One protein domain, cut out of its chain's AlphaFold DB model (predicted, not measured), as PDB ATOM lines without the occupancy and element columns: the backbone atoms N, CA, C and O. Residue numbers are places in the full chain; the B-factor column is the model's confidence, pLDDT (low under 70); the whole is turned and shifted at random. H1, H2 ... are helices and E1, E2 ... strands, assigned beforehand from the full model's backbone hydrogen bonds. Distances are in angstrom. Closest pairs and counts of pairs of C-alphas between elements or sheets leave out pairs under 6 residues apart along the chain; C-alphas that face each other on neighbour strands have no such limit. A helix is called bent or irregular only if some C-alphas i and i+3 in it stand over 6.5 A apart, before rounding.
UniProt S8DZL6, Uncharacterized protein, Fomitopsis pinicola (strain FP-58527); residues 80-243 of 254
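This is residues 80 to 243 of the 254 residues of an uncharacterized protein of Fomitopsis pinicola (strain FP-58527) (UniProt S8DZL6). A twisted five-stranded sheet lies between two long helices, H2 over one face and H4 over the other. E4 and E5 form a long hairpin that reaches past the other strands, with short H3 packed near its far end, while the small helix H1 sits near the sheet's E1 edge, beside H4. The printed part has 164 residues, with four named helices and five named strands in the order H1 E1 E2 H2 H3 E3 E4 E5 H4. The mixed sheet has the order E1 E2 E3 E4 E5, and the class is mixed, helices and strands. The whole is compact, with a radius of gyration of the C-alphas of 17.2 A, and spans 53 by 35 by 33 A, only just elongated.

In the sheet, E1 is residues 90 to 92, E2 107 to 111, E3 170 to 176 over 20.2 A, E4 179 to 191 over 34.2 A, and E5 198 to 211 over 37.7 A. E4 bends by 65 degrees at residue 188. H2, residues 119 to 146, is 41.1 A long and begins at C-alpha 119 (-177.030, 104.381, -45.705). H4, residues 218 to 241, is 34.7 A long and ends at C-alpha 241 (-200.007, 75.436, -42.174). H3 is residues 157 to 161. H1, residues 80 to 86, starts at (-200.949, 99.530, -42.927) and is irregular: C-alphas 82 and 85 are 7.6 A apart.

E1 and E2 are parallel, with N 109 and O 91 at 2.9 A, within hydrogen-bond range. E2 and E3 are parallel too, with N 110 and O 173 at 2.8 A; with H2 and H3 between them they make a strand-helix-strand unit, two parallel neighbours joined through helices, whose crossover is right-handed. E3, E4 and E5 form a meander, each strand the antiparallel neighbour of the one before, in two hairpins; N 174 and O 181 are 2.8 A apart, N 188 and O 201 2.8 A. H2 is on the sheet, its closest C-alphas to E4 being those of Leu 136 and Pro 187, 5.8 A. H4 is on the opposite face at a height over the sheet of 9.5 A, along the strands, at 21 degrees to E3 on the local plane. H3, on the same face as H4, lies over E4; the closest C-alphas are those of Ala 160 and Ile 189, 4.8 A. H1 only grazes the sheet, with its residues 80 to 84, and only just touches H4, with 3 pairs of C-alphas within 8 A, the closest being the C-alphas of Phe 83 and Glu 232 at 6.8 A; H4 touches H1 with residues 228 to 232 alone. H2 and H4 are apart. In H3 and H4 every O i to N i+4 pair is within hydrogen-bond range; in H2 23 of 24 are, in H1 1 of 3, beside 1 of 4 O i to N i+3 pairs.

The C-alphas farthest apart, of Asp 152 and Pro 215, are 54.1 A apart. The printed part has no cut, and its one long link joins E1 to E2. Mean pLDDT of the printed part is 82.1; residues 93 to 103 and 113 to 122 are under 70.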
ATOM      1  N   ILE A  80    -200.608  99.417 -44.355       87.94
ATOM      2  CA  ILE A  80    -200.949  99.530 -42.927       87.94
ATOM      3  C   ILE A  80    -202.396  99.105 -42.666       87.94
ATOM      4  O   ILE A  80    -202.668  98.407 -41.690       87.94
ATOM      5  N   ARG A  81    -203.333  99.513 -43.530       87.81
ATOM      6  CA  ARG A  81    -204.748  99.161 -43.375       87.81
ATOM      7  C   ARG A  81    -205.016  97.695 -43.670       87.81
ATOM      8  O   ARG A  81    -205.652  97.047 -42.850       87.81
ATOM      9  N   LEU A  82    -204.524  97.185 -44.797       87.69
ATOM     10  CA  LEU A  82    -204.804  95.816 -45.223       87.69
ATOM     11  C   LEU A  82    -204.200  94.785 -44.266       87.69
ATOM     12  O   LEU A  82    -204.851  93.806 -43.927       87.69
ATOM     13  N   PHE A  83    -202.970  95.018 -43.810       86.31
ATOM     14  CA  PHE A  83    -202.255  94.063 -42.973       86.31
ATOM     15  C   PHE A  83    -202.392  94.349 -41.471       86.31
ATOM     16  O   PHE A  83    -201.862  93.594 -40.661       86.31
ATOM     17  N   GLY A  84    -203.102  95.404 -41.059       84.31
ATOM     18  CA  GLY A  84    -203.300  95.762 -39.646       84.31
ATOM     19  C   GLY A  84    -203.683  94.580 -38.733       84.31
ATOM     20  O   GLY A  84    -203.023  94.388 -37.708       84.31
ATOM     21  N   PRO A  85    -204.656  93.727 -39.110       84.56
ATOM     22  CA  PRO A  85    -205.010  92.533 -38.334       84.56
ATOM     23  C   PRO A  85    -203.854  91.530 -38.166       84.56
ATOM     24  O   PRO A  85    -203.758  90.855 -37.146       84.56
ATOM     25  N   LEU A  86    -202.926  91.487 -39.125       82.56
ATOM     26  CA  LEU A  86    -201.782  90.573 -39.185       82.56
ATOM     27  C   LEU A  86    -200.477  91.180 -38.644       82.56
ATOM     28  O   LEU A  86    -199.412  90.626 -38.902       82.56
ATOM     29  N   HIS A  87    -200.515  92.299 -37.911       83.19
ATOM     30  CA  HIS A  87    -199.332  93.079 -37.487       83.19
ATOM     31  C   HIS A  87    -198.209  92.312 -36.766       83.19
ATOM     32  O   HIS A  87    -197.096  92.821 -36.654       83.19
ATOM     33  N   HIS A  88    -198.466  91.097 -36.284       81.88
ATOM     34  CA  HIS A  88    -197.450  90.211 -35.711       81.88
ATOM     35  C   HIS A  88    -196.599  89.467 -36.756       81.88
ATOM     36  O   HIS A  88    -195.510  88.999 -36.436       81.88
ATOM     37  N   TYR A  89    -197.083  89.355 -37.993       82.06
ATOM     38  CA  TYR A  89    -196.495  88.536 -39.058       82.06
ATOM     39  C   TYR A  89    -195.985  89.357 -40.242       82.06
ATOM     40  O   TYR A  89    -195.463  88.794 -41.207       82.06
ATOM     41  N   TRP A  90    -196.093  90.683 -40.176       86.88
ATOM     42  CA  TRP A  90    -195.463  91.581 -41.134       86.88
ATOM     43  C   TRP A  90    -194.850  92.792 -40.444       86.88
ATOM     44  O   TRP A  90    -195.147  93.087 -39.289       86.88
ATOM     45  N   ILE A  91    -193.992  93.513 -41.166       84.38
ATOM     46  CA  ILE A  91    -193.477  94.793 -40.683       84.38
ATOM     47  C   ILE A  91    -193.213  95.780 -41.813       84.38
ATOM     48  O   ILE A  91    -192.761  95.393 -42.895       84.38
ATOM     49  N   TYR A  92    -193.447  97.061 -41.531       77.75
ATOM     50  CA  TYR A  92    -192.922  98.175 -42.311       77.75
ATOM     51  C   TYR A  92    -191.601  98.635 -41.700       77.75
ATOM     52  O   TYR A  92    -191.568  99.123 -40.574       77.75
ATOM     53  N   SER A  93    -190.490  98.449 -42.405       66.44
ATOM     54  CA  SER A  93    -189.186  98.781 -41.844       66.44
ATOM     55  C   SER A  93    -188.919 100.284 -41.922       66.44
ATOM     56  O   SER A  93    -188.379 100.779 -42.912       66.44
ATOM     57  N   ALA A  94    -189.210 100.972 -40.820       50.97
ATOM     58  CA  ALA A  94    -188.600 102.244 -40.459       50.97
ATOM     59  C   ALA A  94    -188.565 102.401 -38.925       50.97
ATOM     60  O   ALA A  94    -189.393 103.100 -38.355       50.97
ATOM     61  N   THR A  95    -187.626 101.730 -38.240       52.31
ATOM     62  CA  THR A  95    -186.800 102.272 -37.129       52.31
ATOM     63  C   THR A  95    -186.043 101.174 -36.359       52.31
ATOM     64  O   THR A  95    -186.429 100.013 -36.308       52.31
ATOM     65  N   ILE A  96    -184.954 101.583 -35.695       50.03
ATOM     66  CA  ILE A  96    -184.079 100.774 -34.817       50.03
ATOM     67  C   ILE A  96    -184.848 100.091 -33.660       50.03
ATOM     68  O   ILE A  96    -184.348  99.145 -33.058       50.03
ATOM     69  N   ARG A  97    -186.071 100.542 -33.345       52.75
ATOM     70  CA  ARG A  97    -186.865 100.051 -32.205       52.75
ATOM     71  C   ARG A  97    -187.530  98.692 -32.443       52.75
ATOM     72  O   ARG A  97    -187.897  98.044 -31.471       52.75
ATOM     73  N   ASP A  98    -187.607  98.230 -33.689       53.69
ATOM     74  CA  ASP A  98    -188.224  96.940 -34.031       53.69
ATOM     75  C   ASP A  98    -187.239  95.756 -34.004       53.69
ATOM     76  O   ASP A  98    -187.602  94.609 -34.275       53.69
ATOM     77  N   ILE A  99    -185.973  96.011 -33.651       52.12
ATOM     78  CA  ILE A  99    -184.884  95.027 -33.711       52.12
ATOM     79  C   ILE A  99    -185.045  93.888 -32.683       52.12
ATOM     80  O   ILE A  99    -184.594  92.774 -32.953       52.12
ATOM     81  N   ASP A 100    -185.788  94.095 -31.593       52.81
ATOM     82  CA  ASP A 100    -185.830  93.160 -30.454       52.81
ATOM     83  C   ASP A 100    -186.913  92.066 -30.511       52.81
ATOM     84  O   ASP A 100    -186.958  91.201 -29.638       52.81
ATOM     85  N   ARG A 101    -187.785  92.042 -31.527       57.94
ATOM     86  CA  ARG A 101    -188.802  90.979 -31.658       57.94
ATOM     87  C   ARG A 101    -188.335  89.855 -32.577       57.94
ATOM     88  O   ARG A 101    -188.572  89.931 -33.774       57.94
ATOM     89  N   ASP A 102    -187.737  88.787 -32.049       62.31
ATOM     90  CA  ASP A 102    -187.329  87.581 -32.812       62.31
ATOM     91  C   ASP A 102    -188.505  86.709 -33.320       62.31
ATOM     92  O   ASP A 102    -188.392  85.497 -33.485       62.31
ATOM     93  N   GLN A 103    -189.651  87.326 -33.615       69.31
ATOM     94  CA  GLN A 103    -190.795  86.648 -34.212       69.31
ATOM     95  C   GLN A 103    -190.565  86.443 -35.724       69.31
ATOM     96  O   GLN A 103    -190.077  87.361 -36.397       69.31
ATOM     97  N   PRO A 104    -190.897  85.265 -36.288       73.69
ATOM     98  CA  PRO A 104    -190.883  85.057 -37.732       73.69
ATOM     99  C   PRO A 104    -191.867  86.013 -38.418       73.69
ATOM    100  O   PRO A 104    -193.035  86.094 -38.045       73.69
ATOM    101  N   LEU A 105    -191.385  86.718 -39.443       83.75
ATOM    102  CA  LEU A 105    -192.191  87.598 -40.287       83.75
ATOM    103  C   LEU A 105    -192.389  86.956 -41.660       83.75
ATOM    104  O   LEU A 105    -191.424  86.541 -42.307       83.75
ATOM    105  N   LEU A 106    -193.640  86.886 -42.098       87.06
ATOM    106  CA  LEU A 106    -194.058  86.269 -43.356       87.06
ATOM    107  C   LEU A 106    -194.052  87.271 -44.522       87.06
ATOM    108  O   LEU A 106    -193.932  86.870 -45.680       87.06
ATOM    109  N   ALA A 107    -194.089  88.572 -44.221       90.31
ATOM    110  CA  ALA A 107    -193.831  89.641 -45.180       90.31
ATOM    111  C   ALA A 107    -193.047  90.796 -44.542       90.31
ATOM    112  O   ALA A 107    -193.370  91.265 -43.452       90.31
ATOM    113  N   VAL A 108    -192.024  91.297 -45.230       88.88
ATOM    114  CA  VAL A 108    -191.279  92.490 -44.808       88.88
ATOM    115  C   VAL A 108    -191.390  93.547 -45.901       88.88
ATOM    116  O   VAL A 108    -191.096  93.266 -47.062       88.88
ATOM    117  N   PHE A 109    -191.800  94.758 -45.533       89.50
ATOM    118  CA  PHE A 109    -191.993  95.877 -46.451       89.50
ATOM    119  C   PHE A 109    -190.912  96.936 -46.236       89.50
ATOM    120  O   PHE A 109    -190.679  97.386 -45.112       89.50
ATOM    121  N   LEU A 110    -190.269  97.353 -47.324       86.50
ATOM    122  CA  LEU A 110    -189.240  98.382 -47.352       86.50
ATOM    123  C   LEU A 110    -189.639  99.531 -48.268       86.50
ATOM    124  O   LEU A 110    -189.973  99.326 -49.435       86.50
ATOM    125  N   SER A 111    -189.534 100.748 -47.736       79.38
ATOM    126  CA  SER A 111    -189.548 101.963 -48.545       79.38
ATOM    127  C   SER A 111    -188.208 102.111 -49.265       79.38
ATOM    128  O   SER A 111    -187.153 102.011 -48.639       79.38
ATOM    129  N   GLY A 112    -188.239 102.339 -50.574       74.69
ATOM    130  CA  GLY A 112    -187.063 102.409 -51.437       74.69
ATOM    131  C   GLY A 112    -187.061 101.348 -52.537       74.69
ATOM    132  O   GLY A 112    -187.821 100.382 -52.518       74.69
ATOM    133  N   GLY A 113    -186.218 101.564 -53.546       65.25
ATOM    134  CA  GLY A 113    -185.986 100.583 -54.606       65.25
ATOM    135  C   GLY A 113    -185.004  99.481 -54.180       65.25
ATOM    136  O   GLY A 113    -184.222  99.681 -53.242       65.25
ATOM    137  N   PRO A 114    -184.972  98.347 -54.904       62.19
ATOM    138  CA  PRO A 114    -184.015  97.260 -54.661       62.19
ATOM    139  C   PRO A 114    -182.552  97.723 -54.772       62.19
ATOM    140  O   PRO A 114    -181.710  97.210 -54.044       62.19
ATOM    141  N   ASP A 115    -182.279  98.758 -55.578       64.12
ATOM    142  CA  ASP A 115    -180.929  99.266 -55.880       64.12
ATOM    143  C   ASP A 115    -180.562 100.571 -55.157       64.12
ATOM    144  O   ASP A 115    -179.510 101.158 -55.402       64.12
ATOM    145  N   ALA A 116    -181.422 101.088 -54.279       64.12
ATOM    146  CA  ALA A 116    -181.157 102.362 -53.613       64.12
ATOM    147  C   ALA A 116    -179.957 102.246 -52.639       64.12
ATOM    148  O   ALA A 116    -179.917 101.332 -51.821       64.12
ATOM    149  N   VAL A 117    -178.964 103.137 -52.734       56.28
ATOM    150  CA  VAL A 117    -177.643 103.007 -52.059       56.28
ATOM    151  C   VAL A 117    -177.511 103.930 -50.833       56.28
ATOM    152  O   VAL A 117    -176.416 104.259 -50.383       56.28
ATOM    153  N   GLU A 118    -178.623 104.424 -50.292       60.69
ATOM    154  CA  GLU A 118    -178.591 105.310 -49.124       60.69
ATOM    155  C   GLU A 118    -178.292 104.513 -47.842       60.69
ATOM    156  O   GLU A 118    -178.789 103.404 -47.655       60.69
ATOM    157  N   LYS A 119    -177.488 105.077 -46.928       56.78
ATOM    158  CA  LYS A 119    -177.030 104.381 -45.705       56.78
ATOM    159  C   LYS A 119    -178.171 103.836 -44.835       56.78
ATOM    160  O   LYS A 119    -178.009 102.786 -44.213       56.78
ATOM    161  N   ASP A 120    -179.311 104.518 -44.801       57.59
ATOM    162  CA  ASP A 120    -180.482 104.088 -44.028       57.59
ATOM    163  C   ASP A 120    -181.183 102.874 -44.667       57.59
ATOM    164  O   ASP A 120    -181.730 102.018 -43.970       57.59
ATOM    165  N   ILE A 121    -181.061 102.724 -45.989       62.50
ATOM    166  CA  ILE A 121    -181.579 101.581 -46.747       62.50
ATOM    167  C   ILE A 121    -180.734 100.333 -46.468       62.50
ATOM    168  O   ILE A 121    -181.279  99.235 -46.363       62.50
ATOM    169  N   ASP A 122    -179.427 100.478 -46.238       68.12
ATOM    170  CA  ASP A 122    -178.560  99.351 -45.870       68.12
ATOM    171  C   ASP A 122    -178.897  98.757 -44.494       68.12
ATOM    172  O   ASP A 122    -178.784  97.542 -44.300       68.12
ATOM    173  N   ILE A 123    -179.300  99.587 -43.527       73.25
ATOM    174  CA  ILE A 123    -179.750  99.118 -42.206       73.25
ATOM    175  C   ILE A 123    -181.080  98.374 -42.355       73.25
ATOM    176  O   ILE A 123    -181.228  97.256 -41.857       73.25
ATOM    177  N   ALA A 124    -182.019  98.963 -43.094       74.50
ATOM    178  CA  ALA A 124    -183.342  98.406 -43.334       74.50
ATOM    179  C   ALA A 124    -183.284  97.070 -44.113       74.50
ATOM    180  O   ALA A 124    -183.961  96.103 -43.763       74.50
ATOM    181  N   ARG A 125    -182.386  96.956 -45.102       77.00
ATOM    182  CA  ARG A 125    -182.110  95.700 -45.823       77.00
ATOM    183  C   ARG A 125    -181.497  94.631 -44.933       77.00
ATOM    184  O   ARG A 125    -181.927  93.483 -44.984       77.00
ATOM    185  N   ARG A 126    -180.511  94.983 -44.100       78.62
ATOM    186  CA  ARG A 126    -179.931  94.033 -43.133       78.62
ATOM    187  C   ARG A 126    -180.983  93.526 -42.154       78.62
ATOM    188  O   ARG A 126    -180.998  92.339 -41.834       78.62
ATOM    189  N   TYR A 127    -181.873  94.408 -41.716       78.94
ATOM    190  CA  TYR A 127    -182.994  94.045 -40.865       78.94
ATOM    191  C   TYR A 127    -183.952  93.072 -41.567       78.94
ATOM    192  O   TYR A 127    -184.233  92.001 -41.028       78.94
ATOM    193  N   MET A 128    -184.370  93.378 -42.800       84.19
ATOM    194  CA  MET A 128    -185.169  92.467 -43.625       84.19
ATOM    195  C   MET A 128    -184.483  91.108 -43.795       84.19
ATOM    196  O   MET A 128    -185.107  90.081 -43.543       84.19
ATOM    197  N   ALA A 129    -183.201  91.086 -44.165       83.81
ATOM    198  CA  ALA A 129    -182.444  89.853 -44.356       83.81
ATOM    199  C   ALA A 129    -182.410  89.000 -43.079       83.81
ATOM    200  O   ALA A 129    -182.644  87.795 -43.144       83.81
ATOM    201  N   ARG A 130    -182.191  89.616 -41.908       83.00
ATOM    202  CA  ARG A 130    -182.232  88.919 -40.612       83.00
ATOM    203  C   ARG A 130    -183.617  88.330 -40.326       83.00
ATOM    204  O   ARG A 130    -183.708  87.184 -39.890       83.00
ATOM    205  N   ARG A 131    -184.687  89.091 -40.570       83.62
ATOM    206  CA  ARG A 131    -186.067  88.636 -40.331       83.62
ATOM    207  C   ARG A 131    -186.463  87.499 -41.263       83.62
ATOM    208  O   ARG A 131    -186.955  86.479 -40.791       83.62
ATOM    209  N   LEU A 132    -186.157  87.629 -42.552       86.50
ATOM    210  CA  LEU A 132    -186.360  86.561 -43.525       86.50
ATOM    211  C   LEU A 132    -185.556  85.322 -43.143       86.50
ATOM    212  O   LEU A 132    -186.115  84.237 -43.124       86.50
ATOM    213  N   HIS A 133    -184.287  85.466 -42.757       86.50
ATOM    214  CA  HIS A 133    -183.470  84.335 -42.317       86.50
ATOM    215  C   HIS A 133    -184.126  83.565 -41.158       86.50
ATOM    216  O   HIS A 133    -184.198  82.340 -41.208       86.50
ATOM    217  N   SER A 134    -184.663  84.266 -40.155       85.00
ATOM    218  CA  SER A 134    -185.395  83.637 -39.046       85.00
ATOM    219  C   SER A 134    -186.611  82.842 -39.536       85.00
ATOM    220  O   SER A 134    -186.789  81.682 -39.165       85.00
ATOM    221  N   THR A 135    -187.430  83.439 -40.408       88.62
ATOM    222  CA  THR A 135    -188.610  82.777 -40.981       88.62
ATOM    223  C   THR A 135    -188.230  81.568 -41.833       88.62
ATOM    224  O   THR A 135    -188.810  80.500 -41.683       88.62
ATOM    225  N   LEU A 136    -187.230  81.690 -42.706       89.31
ATOM    226  CA  LEU A 136    -186.805  80.603 -43.592       89.31
ATOM    227  C   LEU A 136    -186.205  79.427 -42.817       89.31
ATOM    228  O   LEU A 136    -186.451  78.278 -43.177       89.31
ATOM    229  N   THR A 137    -185.486  79.697 -41.725       89.75
ATOM    230  CA  THR A 137    -184.999  78.659 -40.806       89.75
ATOM    231  C   THR A 137    -186.151  77.917 -40.130       89.75
ATOM    232  O   THR A 137    -186.114  76.687 -40.039       89.75
ATOM    233  N   LEU A 138    -187.203  78.629 -39.706       89.44
ATOM    234  CA  LEU A 138    -188.418  78.004 -39.178       89.44
ATOM    235  C   LEU A 138    -189.065  77.084 -40.225       89.44
ATOM    236  O   LEU A 138    -189.368  75.931 -39.922       89.44
ATOM    237  N   LEU A 139    -189.228  77.562 -41.462       89.75
ATOM    238  CA  LEU A 139    -189.813  76.778 -42.554       89.75
ATOM    239  C   LEU A 139    -188.972  75.535 -42.891       89.75
ATOM    240  O   LEU A 139    -189.515  74.443 -43.053       89.75
ATOM    241  N   ALA A 140    -187.643  75.675 -42.940       90.06
ATOM    242  CA  ALA A 140    -186.725  74.558 -43.147       90.06
ATOM    243  C   ALA A 140    -186.822  73.526 -42.009       90.06
ATOM    244  O   ALA A 140    -186.890  72.326 -42.260       90.06
ATOM    245  N   THR A 141    -186.916  73.989 -40.760       89.94
ATOM    246  CA  THR A 141    -187.062  73.121 -39.583       89.94
ATOM    247  C   THR A 141    -188.380  72.351 -39.620       89.94
ATOM    248  O   THR A 141    -188.391  71.146 -39.377       89.94
ATOM    249  N   ARG A 142    -189.488  73.007 -39.987       89.25
ATOM    250  CA  ARG A 142    -190.788  72.345 -40.179       89.25
ATOM    251  C   ARG A 142    -190.727  71.289 -41.280       89.25
ATOM    252  O   ARG A 142    -191.267  70.200 -41.112       89.25
ATOM    253  N   HIS A 143    -190.022  71.572 -42.375       90.06
ATOM    254  CA  HIS A 143    -189.805  70.590 -43.435       90.06
ATOM    255  C   HIS A 143    -189.007  69.374 -42.939       90.06
ATOM    256  O   HIS A 143    -189.397  68.242 -43.222       90.06
ATOM    257  N   CYS A 144    -187.943  69.587 -42.157       90.88
ATOM    258  CA  CYS A 144    -187.180  68.503 -41.532       90.88
ATOM    259  C   CYS A 144    -188.051  67.651 -40.598       90.88
ATOM    260  O   CYS A 144    -188.047  66.427 -40.706       90.88
ATOM    261  N   GLN A 145    -188.846  68.285 -39.732       90.00
ATOM    262  CA  GLN A 145    -189.753  67.592 -38.810       90.00
ATOM    263  C   GLN A 145    -190.776  66.723 -39.550       90.00
ATOM    264  O   GLN A 145    -190.993  65.578 -39.159       90.00
ATOM    265  N   ALA A 146    -191.345  67.224 -40.650       89.00
ATOM    266  CA  ALA A 146    -192.290  66.473 -41.477       89.00
ATOM    267  C   ALA A 146    -191.680  65.198 -42.093       89.00
ATOM    268  O   ALA A 146    -192.406  64.249 -42.382       89.00
ATOM    269  N   HIS A 147    -190.355  65.159 -42.259       90.56
ATOM    270  CA  HIS A 147    -189.619  64.006 -42.785       90.56
ATOM    271  C   HIS A 147    -188.885  63.207 -41.695       90.56
ATOM    272  O   HIS A 147    -188.152  62.271 -42.008       90.56
ATOM    273  N   GLY A 148    -189.079  63.548 -40.417       90.44
ATOM    274  CA  GLY A 148    -188.418  62.880 -39.294       90.44
ATOM    275  C   GLY A 148    -186.905  63.112 -39.229       90.44
ATOM    276  O   GLY A 148    -186.195  62.307 -38.629       90.44
ATOM    277  N   TRP A 149    -186.396  64.181 -39.847       92.94
ATOM    278  CA  TRP A 149    -184.969  64.501 -39.854       92.94
ATOM    279  C   TRP A 149    -184.550  65.250 -38.588       92.94
ATOM    280  O   TRP A 149    -185.147  66.265 -38.221       92.94
ATOM    281  N   GLY A 150    -183.491  64.754 -37.949       85.12
ATOM    282  CA  GLY A 150    -182.802  65.433 -36.856       85.12
ATOM    283  C   GLY A 150    -181.902  66.572 -37.341       85.12
ATOM    284  O   GLY A 150    -181.686  66.768 -38.537       85.12
ATOM    285  N   THR A 151    -181.337  67.323 -36.395       76.12
ATOM    286  CA  THR A 151    -180.383  68.414 -36.675       76.12
ATOM    287  C   THR A 151    -179.041  67.925 -37.229       76.12
ATOM    288  O   THR A 151    -178.262  68.720 -37.743       76.12
ATOM    289  N   ASP A 152    -178.758  66.633 -37.097       84.50
ATOM    290  CA  ASP A 152    -177.563  65.922 -37.554       84.50
ATOM    291  C   ASP A 152    -177.740  65.253 -38.930       84.50
ATOM    292  O   ASP A 152    -176.820  64.599 -39.428       84.50
ATOM    293  N   HIS A 153    -178.907  65.422 -39.563       90.69
ATOM    294  CA  HIS A 153    -179.185  64.838 -40.872       90.69
ATOM    295  C   HIS A 153    -178.198  65.344 -41.928       90.69
ATOM    296  O   HIS A 153    -178.067  66.545 -42.173       90.69
ATOM    297  N   THR A 154    -177.518  64.409 -42.588       92.62
ATOM    298  CA  THR A 154    -176.639  64.713 -43.719       92.62
ATOM    299  C   THR A 154    -177.453  64.649 -45.003       92.62
ATOM    300  O   THR A 154    -177.835  63.563 -45.439       92.62
ATOM    301  N   PHE A 155    -177.713  65.807 -45.614       94.12
ATOM    302  CA  PHE A 155    -178.534  65.870 -46.818       94.12
ATOM    303  C   PHE A 155    -177.885  65.158 -48.005       94.12
ATOM    304  O   PHE A 155    -176.672  65.204 -48.235       94.12
ATOM    305  N   THR A 156    -178.740  64.548 -48.810       94.25
ATOM    306  CA  THR A 156    -178.389  63.812 -50.016       94.25
ATOM    307  C   THR A 156    -179.039  64.436 -51.248       94.25
ATOM    308  O   THR A 156    -179.891  65.322 -51.167       94.25
ATOM    309  N   LYS A 157    -178.675  63.923 -52.427       94.69
ATOM    310  CA  LYS A 157    -179.344  64.288 -53.679       94.69
ATOM    311  C   LYS A 157    -180.842  63.971 -53.651       94.69
ATOM    312  O   LYS A 157    -181.624  64.755 -54.171       94.69
ATOM    313  N   ALA A 158    -181.223  62.843 -53.047       93.56
ATOM    314  CA  ALA A 158    -182.625  62.454 -52.937       93.56
ATOM    315  C   ALA A 158    -183.412  63.465 -52.089       93.56
ATOM    316  O   ALA A 158    -184.514  63.842 -52.471       93.56
ATOM    317  N   ASP A 159    -182.810  63.976 -51.010       92.50
ATOM    318  CA  ASP A 159    -183.443  64.998 -50.166       92.50
ATOM    319  C   ASP A 159    -183.654  66.312 -50.926       92.50
ATOM    320  O   ASP A 159    -184.688  66.958 -50.782       92.50
ATOM    321  N   ALA A 160    -182.710  66.687 -51.795       89.56
ATOM    322  CA  ALA A 160    -182.834  67.867 -52.653       89.56
ATOM    323  C   ALA A 160    -183.932  67.755 -53.724       89.56
ATOM    324  O   ALA A 160    -184.396  68.772 -54.240       89.56
ATOM    325  N   GLU A 161    -184.338  66.535 -54.071       90.56
ATOM    326  CA  GLU A 161    -185.418  66.265 -55.023       90.56
ATOM    327  C   GLU A 161    -186.792  66.175 -54.338       90.56
ATOM    328  O   GLU A 161    -187.819  66.169 -55.026       90.56
ATOM    329  N   LEU A 162    -186.838  66.143 -53.000       87.00
ATOM    330  CA  LEU A 162    -188.097  66.127 -52.267       87.00
ATOM    331  C   LEU A 162    -188.845  67.457 -52.439       87.00
ATOM    332  O   LEU A 162    -188.267  68.540 -52.307       87.00
ATOM    333  N   PRO A 163    -190.157  67.406 -52.726       79.81
ATOM    334  CA  PRO A 163    -190.944  68.612 -52.881       79.81
ATOM    335  C   PRO A 163    -191.098  69.308 -51.529       79.81
ATOM    336  O   PRO A 163    -191.748  68.804 -50.613       79.81
ATOM    337  N   ILE A 164    -190.549  70.514 -51.424       79.19
ATOM    338  CA  ILE A 164    -190.866  71.421 -50.321       79.19
ATOM    339  C   ILE A 164    -192.326  71.864 -50.468       79.19
ATOM    340  O   ILE A 164    -192.835  72.020 -51.586       79.19
ATOM    341  N   ASN A 165    -193.017  72.049 -49.337       79.50
ATOM    342  CA  ASN A 165    -194.378  72.571 -49.345       79.50
ATOM    343  C   ASN A 165    -194.397  73.887 -50.135       79.50
ATOM    344  O   ASN A 165    -193.635  74.811 -49.863       79.50
ATOM    345  N   LYS A 166    -195.284  73.972 -51.128       77.56
ATOM    346  CA  LYS A 166    -195.380  75.127 -52.028       77.56
ATOM    347  C   LYS A 166    -195.731  76.423 -51.307       77.56
ATOM    348  O   LYS A 166    -195.563  77.473 -51.905       77.56
ATOM    349  N   ARG A 167    -196.221  76.349 -50.066       81.44
ATOM    350  CA  ARG A 167    -196.526  77.490 -49.195       81.44
ATOM    351  C   ARG A 167    -195.320  77.954 -48.370       81.44
ATOM    352  O   ARG A 167    -195.392  79.007 -47.755       81.44
ATOM    353  N   PHE A 168    -194.211  77.214 -48.337       88.38
ATOM    354  CA  PHE A 168    -193.052  77.549 -47.501       88.38
ATOM    355  C   PHE A 168    -192.184  78.628 -48.150       88.38
ATOM    356  O   PHE A 168    -191.060  78.385 -48.588       88.38
ATOM    357  N   PHE A 169    -192.717  79.842 -48.182       89.62
ATOM    358  CA  PHE A 169    -191.996  81.029 -48.602       89.62
ATOM    359  C   PHE A 169    -192.491  82.276 -47.861       89.62
ATOM    360  O   PHE A 169    -193.613  82.312 -47.359       89.62
ATOM    361  N   ALA A 170    -191.642  83.296 -47.802       91.25
ATOM    362  CA  ALA A 170    -191.922  84.602 -47.209       91.25
ATOM    363  C   ALA A 170    -191.635  85.722 -48.217       91.25
ATOM    364  O   ALA A 170    -190.818  85.554 -49.128       91.25
ATOM    365  N   PHE A 171    -192.270  86.878 -48.049       91.88
ATOM    366  CA  PHE A 171    -192.145  87.989 -48.991       91.88
ATOM    367  C   PHE A 171    -191.158  89.058 -48.539       91.88
ATOM    368  O   PHE A 171    -191.166  89.495 -47.386       91.88
ATOM    369  N   SER A 172    -190.376  89.551 -49.495       91.50
ATOM    370  CA  SER A 172    -189.729  90.860 -49.420       91.50
ATOM    371  C   SER A 172    -190.405  91.797 -50.407       91.50
ATOM    372  O   SER A 172    -190.457  91.511 -51.602       91.50
ATOM    373  N   VAL A 173    -190.932  92.909 -49.904       91.19
ATOM    374  CA  VAL A 173    -191.630  93.910 -50.710       91.19
ATOM    375  C   VAL A 173    -190.851  95.212 -50.661       91.19
ATOM    376  O   VAL A 173    -190.609  95.754 -49.586       91.19
ATOM    377  N   PHE A 174    -190.492  95.728 -51.829       88.00
ATOM    378  CA  PHE A 174    -189.836  97.018 -51.997       88.00
ATOM    379  C   PHE A 174    -190.797  97.959 -52.700       88.00
ATOM    380  O   PHE A 174    -191.355  97.617 -53.745       88.00
ATOM    381  N   PHE A 175    -190.995  99.153 -52.157       86.00
ATOM    382  CA  PHE A 175    -191.810 100.154 -52.822       86.00
ATOM    383  C   PHE A 175    -191.205 101.544 -52.710       86.00
ATOM    384  O   PHE A 175    -190.767 101.989 -51.658       86.00
ATOM    385  N   ALA A 176    -191.216 102.266 -53.818       83.50
ATOM    386  CA  ALA A 176    -190.788 103.646 -53.926       83.50
ATOM    387  C   ALA A 176    -191.777 104.410 -54.809       83.50
ATOM    388  O   ALA A 176    -192.684 103.834 -55.409       83.50
ATOM    389  N   ARG A 177    -191.562 105.720 -54.973       77.38
ATOM    390  CA  ARG A 177    -192.431 106.582 -55.795       77.38
ATOM    391  C   ARG A 177    -192.697 106.044 -57.213       77.38
ATOM    392  O   ARG A 177    -193.726 106.378 -57.794       77.38
ATOM    393  N   ARG A 178    -191.763 105.272 -57.776       81.31
ATOM    394  CA  ARG A 178    -191.815 104.754 -59.154       81.31
ATOM    395  C   ARG A 178    -191.618 103.246 -59.273       81.31
ATOM    396  O   ARG A 178    -191.585 102.758 -60.391       81.31
ATOM    397  N   VAL A 179    -191.455 102.525 -58.170       84.81
ATOM    398  CA  VAL A 179    -191.132 101.091 -58.198       84.81
ATOM    399  C   VAL A 179    -191.996 100.379 -57.177       84.81
ATOM    400  O   VAL A 179    -192.127 100.850 -56.053       84.81
ATOM    401  N   PHE A 180    -192.556  99.242 -57.563       88.31
ATOM    402  CA  PHE A 180    -193.114  98.266 -56.641       88.31
ATOM    403  C   PHE A 180    -192.592  96.890 -57.040       88.31
ATOM    404  O   PHE A 180    -192.766  96.461 -58.182       88.31
ATOM    405  N   GLN A 181    -191.930  96.216 -56.110       88.81
ATOM    406  CA  GLN A 181    -191.330  94.912 -56.322       88.81
ATOM    407  C   GLN A 181    -191.693  93.975 -55.178       88.81
ATOM    408  O   GLN A 181    -191.682  94.361 -54.011       88.81
ATOM    409  N   VAL A 182    -192.010  92.739 -55.538       88.50
ATOM    410  CA  VAL A 182    -192.320  91.641 -54.633       88.50
ATOM    411  C   VAL A 182    -191.440  90.470 -55.026       88.50
ATOM    412  O   VAL A 182    -191.570  89.929 -56.131       88.50
ATOM    413  N   ASP A 183    -190.604  90.045 -54.089       86.94
ATOM    414  CA  ASP A 183    -189.831  88.821 -54.218       86.94
ATOM    415  C   ASP A 183    -190.320  87.788 -53.209       86.94
ATOM    416  O   ASP A 183    -190.774  88.115 -52.106       86.94
ATOM    417  N   ILE A 184    -190.193  86.522 -53.590       89.25
ATOM    418  CA  ILE A 184    -190.390  85.388 -52.694       89.25
ATOM    419  C   ILE A 184    -189.042  84.872 -52.223       89.25
ATOM    420  O   ILE A 184    -188.079  84.782 -52.984       89.25
ATOM    421  N   ASN A 185    -189.001  84.494 -50.956       89.31
ATOM    422  CA  ASN A 185    -187.844  83.927 -50.295       89.31
ATOM    423  C   ASN A 185    -188.235  82.547 -49.783       89.31
ATOM    424  O   ASN A 185    -189.249  82.424 -49.101       89.31
ATOM    425  N   PHE A 186    -187.460  81.515 -50.103       88.56
ATOM    426  CA  PHE A 186    -187.785  80.139 -49.733       88.56
ATOM    427  C   PHE A 186    -186.525  79.320 -49.427       88.56
ATOM    428  O   PHE A 186    -185.466  79.565 -50.018       88.56
ATOM    429  N   PRO A 187    -186.609  78.349 -48.501       89.19
ATOM    430  CA  PRO A 187    -185.520  77.421 -48.262       89.19
ATOM    431  C   PRO A 187    -185.472  76.366 -49.375       89.19
ATOM    432  O   PRO A 187    -186.503  75.943 -49.892       89.19
ATOM    433  N   ALA A 188    -184.274  75.931 -49.751       88.25
ATOM    434  CA  ALA A 188    -184.048  74.835 -50.688       88.25
ATOM    435  C   ALA A 188    -182.788  74.058 -50.300       88.25
ATOM    436  O   ALA A 188    -181.795  74.661 -49.895       88.25
ATOM    437  N   ILE A 189    -182.800  72.739 -50.472       91.25
ATOM    438  CA  ILE A 189    -181.592  71.924 -50.335       91.25
ATOM    439  C   ILE A 189    -180.859  71.957 -51.678       91.25
ATOM    440  O   ILE A 189    -181.427  71.623 -52.717       91.25
ATOM    441  N   LYS A 190    -179.600  72.396 -51.676       91.56
ATOM    442  CA  LYS A 190    -178.764  72.491 -52.878       91.56
ATOM    443  C   LYS A 190    -177.390  71.899 -52.625       91.56
ATOM    444  O   LYS A 190    -176.909  71.879 -51.497       91.56
ATOM    445  N   LEU A 191    -176.759  71.436 -53.700       94.06
ATOM    446  CA  LEU A 191    -175.355  71.059 -53.670       94.06
ATOM    447  C   LEU A 191    -174.507  72.310 -53.388       94.06
ATOM    448  O   LEU A 191    -174.708  73.343 -54.031       94.06
ATOM    449  N   SER A 192    -173.590  72.207 -52.431       91.88
ATOM    450  CA  SER A 192    -172.640  73.251 -52.056       91.88
ATOM    451  C   SER A 192    -171.751  73.664 -53.236       91.88
ATOM    452  O   SER A 192    -171.590  72.925 -54.212       91.88
ATOM    453  N   GLU A 193    -171.153  74.856 -53.162       90.56
ATOM    454  CA  GLU A 193    -170.331  75.406 -54.253       90.56
ATOM    455  C   GLU A 193    -169.118  74.526 -54.597       90.56
ATOM    456  O   GLU A 193    -168.773  74.359 -55.769       90.56
ATOM    457  N   ASP A 194    -168.514  73.904 -53.586       93.25
ATOM    458  CA  ASP A 194    -167.410  72.947 -53.715       93.25
ATOM    459  C   ASP A 194    -167.861  71.553 -54.200       93.25
ATOM    460  O   ASP A 194    -167.035  70.658 -54.383       93.25
ATOM    461  N   LYS A 195    -169.165  71.372 -54.447       92.62
ATOM    462  CA  LYS A 195    -169.804  70.145 -54.942       92.62
ATOM    463  C   LYS A 195    -169.657  68.931 -54.022       92.62
ATOM    464  O   LYS A 195    -169.821  67.802 -54.490       92.62
ATOM    465  N   SER A 196    -169.358  69.144 -52.743       92.31
ATOM    466  CA  SER A 196    -169.060  68.063 -51.800       92.31
ATOM    467  C   SER A 196    -170.283  67.586 -51.014       92.31
ATOM    468  O   SER A 196    -170.393  66.396 -50.722       92.31
ATOM    469  N   THR A 197    -171.210  68.487 -50.678       94.12
ATOM    470  CA  THR A 197    -172.292  68.215 -49.720       94.12
ATOM    471  C   THR A 197    -173.587  68.917 -50.116       94.12
ATOM    472  O   THR A 197    -173.573  69.944 -50.788       94.12
ATOM    473  N   TYR A 198    -174.735  68.364 -49.727       93.88
ATOM    474  CA  TYR A 198    -176.010  69.068 -49.865       93.88
ATOM    475  C   TYR A 198    -176.284  69.861 -48.588       93.88
ATOM    476  O   TYR A 198    -176.098  69.356 -47.483       93.88
ATOM    477  N   ILE A 199    -176.710  71.112 -48.743       91.25
ATOM    478  CA  ILE A 199    -176.949  72.041 -47.638       91.25
ATOM    479  C   ILE A 199    -178.245  72.818 -47.854       91.25
ATOM    480  O   ILE A 199    -178.687  73.018 -48.990       91.25
ATOM    481  N   TRP A 200    -178.827  73.316 -46.764       89.38
ATOM    482  CA  TRP A 200    -179.862  74.339 -46.855       89.38
ATOM    483  C   TRP A 200    -179.288  75.627 -47.448       89.38
ATOM    484  O   TRP A 200    -178.239  76.122 -47.046       89.38
ATOM    485  N   THR A 201    -180.008  76.185 -48.408       87.75
ATOM    486  CA  THR A 201    -179.762  77.487 -49.013       87.75
ATOM    487  C   THR A 201    -181.064  78.261 -49.038       87.75
ATOM    488  O   THR A 201    -182.132  77.706 -49.295       87.75
ATOM    489  N   PHE A 202    -180.974  79.563 -48.802       88.94
ATOM    490  CA  PHE A 202    -182.106  80.469 -48.911       88.94
ATOM    491  C   PHE A 202    -182.066  81.142 -50.271       88.94
ATOM    492  O   PHE A 202    -181.083  81.781 -50.643       88.94
ATOM    493  N   VAL A 203    -183.121  80.916 -51.044       85.00
ATOM    494  CA  VAL A 203    -183.248  81.393 -52.416       85.00
ATOM    495  C   VAL A 203    -184.232  82.547 -52.429       85.00
ATOM    496  O   VAL A 203    -185.289  82.472 -51.806       85.00
ATOM    497  N   ASN A 204    -183.880  83.592 -53.164       85.94
ATOM    498  CA  ASN A 204    -184.752  84.713 -53.472       85.94
ATOM    499  C   ASN A 204    -185.083  84.686 -54.971       85.94
ATOM    500  O   ASN A 204    -184.228  84.336 -55.790       85.94
ATOM    501  N   GLY A 205    -186.323  85.020 -55.326       78.88
ATOM    502  CA  GLY A 205    -186.738  85.164 -56.717       78.88
ATOM    503  C   GLY A 205    -187.795  86.257 -56.887       78.88
ATOM    504  O   GLY A 205    -188.762  86.269 -56.120       78.88
ATOM    505  N   PRO A 206    -187.662  87.142 -57.893       81.94
ATOM    506  CA  PRO A 206    -188.664  88.162 -58.167       81.94
ATOM    507  C   PRO A 206    -189.933  87.520 -58.725       81.94
ATOM    508  O   PRO A 206    -189.878  86.674 -59.621       81.94
ATOM    509  N   VAL A 207    -191.088  87.933 -58.205       81.25
ATOM    510  CA  VAL A 207    -192.407  87.458 -58.672       81.25
ATOM    511  C   VAL A 207    -193.183  88.576 -59.338       81.25
ATOM    512  O   VAL A 207    -193.925  88.345 -60.292       81.25
ATOM    513  N   MET A 208    -192.981  89.804 -58.870       83.62
ATOM    514  CA  MET A 208    -193.534  90.985 -59.498       83.62
ATOM    515  C   MET A 208    -192.538  92.124 -59.390       83.62
ATOM    516  O   MET A 208    -192.059  92.431 -58.307       83.62
ATOM    517  N   GLN A 209    -192.269  92.782 -60.506       84.44
ATOM    518  CA  GLN A 209    -191.569  94.053 -60.530       84.44
ATOM    519  C   GLN A 209    -192.329  94.955 -61.481       84.44
ATOM    520  O   GLN A 209    -192.673  94.559 -62.598       84.44
ATOM    521  N   THR A 210    -192.654  96.155 -61.032       81.19
ATOM    522  CA  THR A 210    -193.317  97.116 -61.894       81.19
ATOM    523  C   THR A 210    -192.805  98.513 -61.625       81.19
ATOM    524  O   THR A 210    -192.720  98.968 -60.483       81.19
ATOM    525  N   GLU A 211    -192.472  99.185 -62.718       83.38
ATOM    526  CA  GLU A 211    -192.132 100.594 -62.726       83.38
ATOM    527  C   GLU A 211    -193.359 101.415 -63.116       83.38
ATOM    528  O   GLU A 211    -194.104 101.060 -64.033       83.38
ATOM    529  N   TYR A 212    -193.568 102.530 -62.426       80.50
ATOM    530  CA  TYR A 212    -194.723 103.391 -62.631       80.50
ATOM    531  C   TYR A 212    -194.316 104.852 -62.789       80.50
ATOM    532  O   TYR A 212    -193.385 105.351 -62.150       80.50
ATOM    533  N   SER A 213    -195.079 105.574 -63.606       78.12
ATOM    534  CA  SER A 213    -195.100 107.030 -63.579       78.12
ATOM    535  C   SER A 213    -195.898 107.526 -62.371       78.12
ATOM    536  O   SER A 213    -196.737 106.820 -61.809       78.12
ATOM    537  N   HIS A 214    -195.619 108.762 -61.958       74.19
ATOM    538  CA  HIS A 214    -196.369 109.429 -60.905       74.19
ATOM    539  C   HIS A 214    -197.174 110.590 -61.511       74.19
ATOM    540  O   HIS A 214    -196.578 111.376 -62.253       74.19
ATOM    541  N   PRO A 215    -198.473 110.736 -61.194       76.31
ATOM    542  CA  PRO A 215    -199.269 109.905 -60.280       76.31
ATOM    543  C   PRO A 215    -199.534 108.489 -60.822       76.31
ATOM    544  O   PRO A 215    -199.545 108.276 -62.032       76.31
ATOM    545  N   LEU A 216    -199.759 107.523 -59.919       75.62
ATOM    546  CA  LEU A 216    -200.037 106.132 -60.298       75.62
ATOM    547  C   LEU A 216    -201.295 106.045 -61.163       75.62
ATOM    548  O   LEU A 216    -202.353 106.562 -60.779       75.62
ATOM    549  N   THR A 217    -201.190 105.323 -62.278       79.81
ATOM    550  CA  THR A 217    -202.338 104.989 -63.125       79.81
ATOM    551  C   THR A 217    -203.300 104.051 -62.396       79.81
ATOM    552  O   THR A 217    -202.947 103.380 -61.425       79.81
ATOM    553  N   ILE A 218    -204.536 103.972 -62.880       76.50
ATOM    554  CA  ILE A 218    -205.561 103.079 -62.323       76.50
ATOM    555  C   ILE A 218    -205.100 101.621 -62.394       76.50
ATOM    556  O   ILE A 218    -205.194 100.890 -61.414       76.50
ATOM    557  N   VAL A 219    -204.535 101.227 -63.539       77.19
ATOM    558  CA  VAL A 219    -204.000  99.878 -63.755       77.19
ATOM    559  C   VAL A 219    -202.903  99.568 -62.737       77.19
ATOM    560  O   VAL A 219    -202.960  98.527 -62.096       77.19
ATOM    561  N   ALA A 220    -201.973 100.501 -62.509       79.56
ATOM    562  CA  ALA A 220    -200.920 100.347 -61.507       79.56
ATOM    563  C   ALA A 220    -201.476 100.120 -60.095       79.56
ATOM    564  O   ALA A 220    -201.043  99.207 -59.397       79.56
ATOM    565  N   ARG A 221    -202.471 100.915 -59.687       79.69
ATOM    566  CA  ARG A 221    -203.116 100.795 -58.368       79.69
ATOM    567  C   ARG A 221    -203.797  99.439 -58.192       79.69
ATOM    568  O   ARG A 221    -203.654  98.827 -57.139       79.69
ATOM    569  N   LEU A 222    -204.497  98.960 -59.223       78.25
ATOM    570  CA  LEU A 222    -205.140  97.644 -59.208       78.25
ATOM    571  C   LEU A 222    -204.112  96.510 -59.130       78.25
ATOM    572  O   LEU A 222    -204.298  95.588 -58.341       78.25
ATOM    573  N   THR A 223    -203.017  96.593 -59.889       81.06
ATOM    574  CA  THR A 223    -201.928  95.605 -59.840       81.06
ATOM    575  C   THR A 223    -201.274  95.550 -58.460       81.06
ATOM    576  O   THR A 223    -201.096  94.464 -57.915       81.06
ATOM    577  N   ILE A 224    -200.977  96.709 -57.861       85.19
ATOM    578  CA  ILE A 224    -200.439  96.785 -56.495       85.19
ATOM    579  C   ILE A 224    -201.422  96.146 -55.512       85.19
ATOM    580  O   ILE A 224    -201.024  95.295 -54.723       85.19
ATOM    581  N   PHE A 225    -202.708  96.497 -55.583       83.56
ATOM    582  CA  PHE A 225    -203.714  95.934 -54.684       83.56
ATOM    583  C   PHE A 225    -203.812  94.410 -54.790       83.56
ATOM    584  O   PHE A 225    -203.836  93.721 -53.777       83.56
ATOM    585  N   GLN A 226    -203.815  93.872 -56.011       81.00
ATOM    586  CA  GLN A 226    -203.844  92.428 -56.244       81.00
ATOM    587  C   GLN A 226    -202.622  91.721 -55.653       81.00
ATOM    588  O   GLN A 226    -202.766  90.654 -55.063       81.00
ATOM    589  N   ALA A 227    -201.434  92.318 -55.773       84.12
ATOM    590  CA  ALA A 227    -200.231  91.773 -55.159       84.12
ATOM    591  C   ALA A 227    -200.314  91.792 -53.628       84.12
ATOM    592  O   ALA A 227    -199.970  90.803 -52.987       84.12
ATOM    593  N   LEU A 228    -200.815  92.880 -53.040       88.12
ATOM    594  CA  LEU A 228    -200.999  92.981 -51.594       88.12
ATOM    595  C   LEU A 228    -202.032  91.967 -51.072       88.12
ATOM    596  O   LEU A 228    -201.766  91.315 -50.069       88.12
ATOM    597  N   LEU A 229    -203.151  91.763 -51.776       82.56
ATOM    598  CA  LEU A 229    -204.125  90.713 -51.446       82.56
ATOM    599  C   LEU A 229    -203.525  89.310 -51.546       82.56
ATOM    600  O   LEU A 229    -203.790  88.462 -50.705       82.56
ATOM    601  N   PHE A 230    -202.705  89.053 -52.566       82.38
ATOM    602  CA  PHE A 230    -202.030  87.765 -52.700       82.38
ATOM    603  C   PHE A 230    -201.080  87.496 -51.525       82.38
ATOM    604  O   PHE A 230    -201.041  86.382 -51.006       82.38
ATOM    605  N   ILE A 231    -200.334  88.517 -51.096       86.62
ATOM    606  CA  ILE A 231    -199.445  88.427 -49.934       86.62
ATOM    607  C   ILE A 231    -200.259  88.168 -48.663       86.62
ATOM    608  O   ILE A 231    -199.920  87.265 -47.908       86.62
ATOM    609  N   GLU A 232    -201.329  88.928 -48.435       87.62
ATOM    610  CA  GLU A 232    -202.212  88.777 -47.273       87.62
ATOM    611  C   GLU A 232    -202.837  87.377 -47.207       87.62
ATOM    612  O   GLU A 232    -202.679  86.681 -46.204       87.62
ATOM    613  N   GLN A 233    -203.415  86.901 -48.310       82.38
ATOM    614  CA  GLN A 233    -203.963  85.550 -48.404       82.38
ATOM    615  C   GLN A 233    -202.905  84.476 -48.117       82.38
ATOM    616  O   GLN A 233    -203.181  83.483 -47.445       82.38
ATOM    617  N   HIS A 234    -201.689  84.646 -48.636       84.06
ATOM    618  CA  HIS A 234    -200.602  83.705 -48.384       84.06
ATOM    619  C   HIS A 234    -200.188  83.677 -46.913       84.06
ATOM    620  O   HIS A 234    -199.922  82.598 -46.393       84.06
ATOM    621  N   ILE A 235    -200.160  84.832 -46.238       88.31
ATOM    622  CA  ILE A 235    -199.887  84.892 -44.797       88.31
ATOM    623  C   ILE A 235    -200.907  84.036 -44.050       88.31
ATOM    624  O   ILE A 235    -200.491  83.156 -43.306       88.31
ATOM    625  N   HIS A 236    -202.207  84.212 -44.304       82.12
ATOM    626  CA  HIS A 236    -203.249  83.391 -43.679       82.12
ATOM    627  C   HIS A 236    -203.037  81.890 -43.909       82.12
ATOM    628  O   HIS A 236    -202.925  81.127 -42.955       82.12
ATOM    629  N   LEU A 237    -202.864  81.477 -45.166       82.56
ATOM    630  CA  LEU A 237    -202.659  80.064 -45.504       82.56
ATOM    631  C   LEU A 237    -201.396  79.468 -44.872       82.56
ATOM    632  O   LEU A 237    -201.346  78.271 -44.595       82.56
ATOM    633  N   LEU A 238    -200.347  80.272 -44.704       83.94
ATOM    634  CA  LEU A 238    -199.110  79.824 -44.081       83.94
ATOM    635  C   LEU A 238    -199.224  79.782 -42.551       83.94
ATOM    636  O   LEU A 238    -198.572  78.949 -41.933       83.94
ATOM    637  N   LEU A 239    -200.047  80.632 -41.933       85.12
ATOM    638  CA  LEU A 239    -200.332  80.557 -40.496       85.12
ATOM    639  C   LEU A 239    -201.100  79.289 -40.137       85.12
ATOM    640  O   LEU A 239    -200.691  78.608 -39.196       85.12
ATOM    641  N   GLU A 240    -202.123  78.950 -40.925       83.62
ATOM    642  CA  GLU A 240    -202.846  77.676 -40.831       83.62
ATOM    643  C   GLU A 240    -201.868  76.494 -40.937       83.62
ATOM    644  O   GLU A 240    -201.863  75.596 -40.105       83.62
ATOM    645  N   GLU A 241    -200.977  76.515 -41.933       83.00
ATOM    646  CA  GLU A 241    -200.007  75.436 -42.174       83.00
ATOM    647  C   GLU A 241    -198.959  75.287 -41.056       83.00
ATOM    648  O   GLU A 241    -198.371  74.221 -40.880       83.00
ATOM    649  N   LEU A 242    -198.670  76.367 -40.328       82.75
ATOM    650  CA  LEU A 242    -197.685  76.371 -39.249       82.75
ATOM    651  C   LEU A 242    -198.308  76.136 -37.866       82.75
ATOM    652  O   LEU A 242    -197.556  76.114 -36.886       82.75
ATOM    653  N   ASP A 243    -199.630  75.959 -37.780       81.31
ATOM    654  CA  ASP A 243    -200.398  75.918 -36.529       81.31
ATOM    655  C   ASP A 243    -200.114  77.147 -35.640       81.31
ATOM    656  O   ASP A 243    -199.916  77.042 -34.429       81.31
TER     657      ASP A 243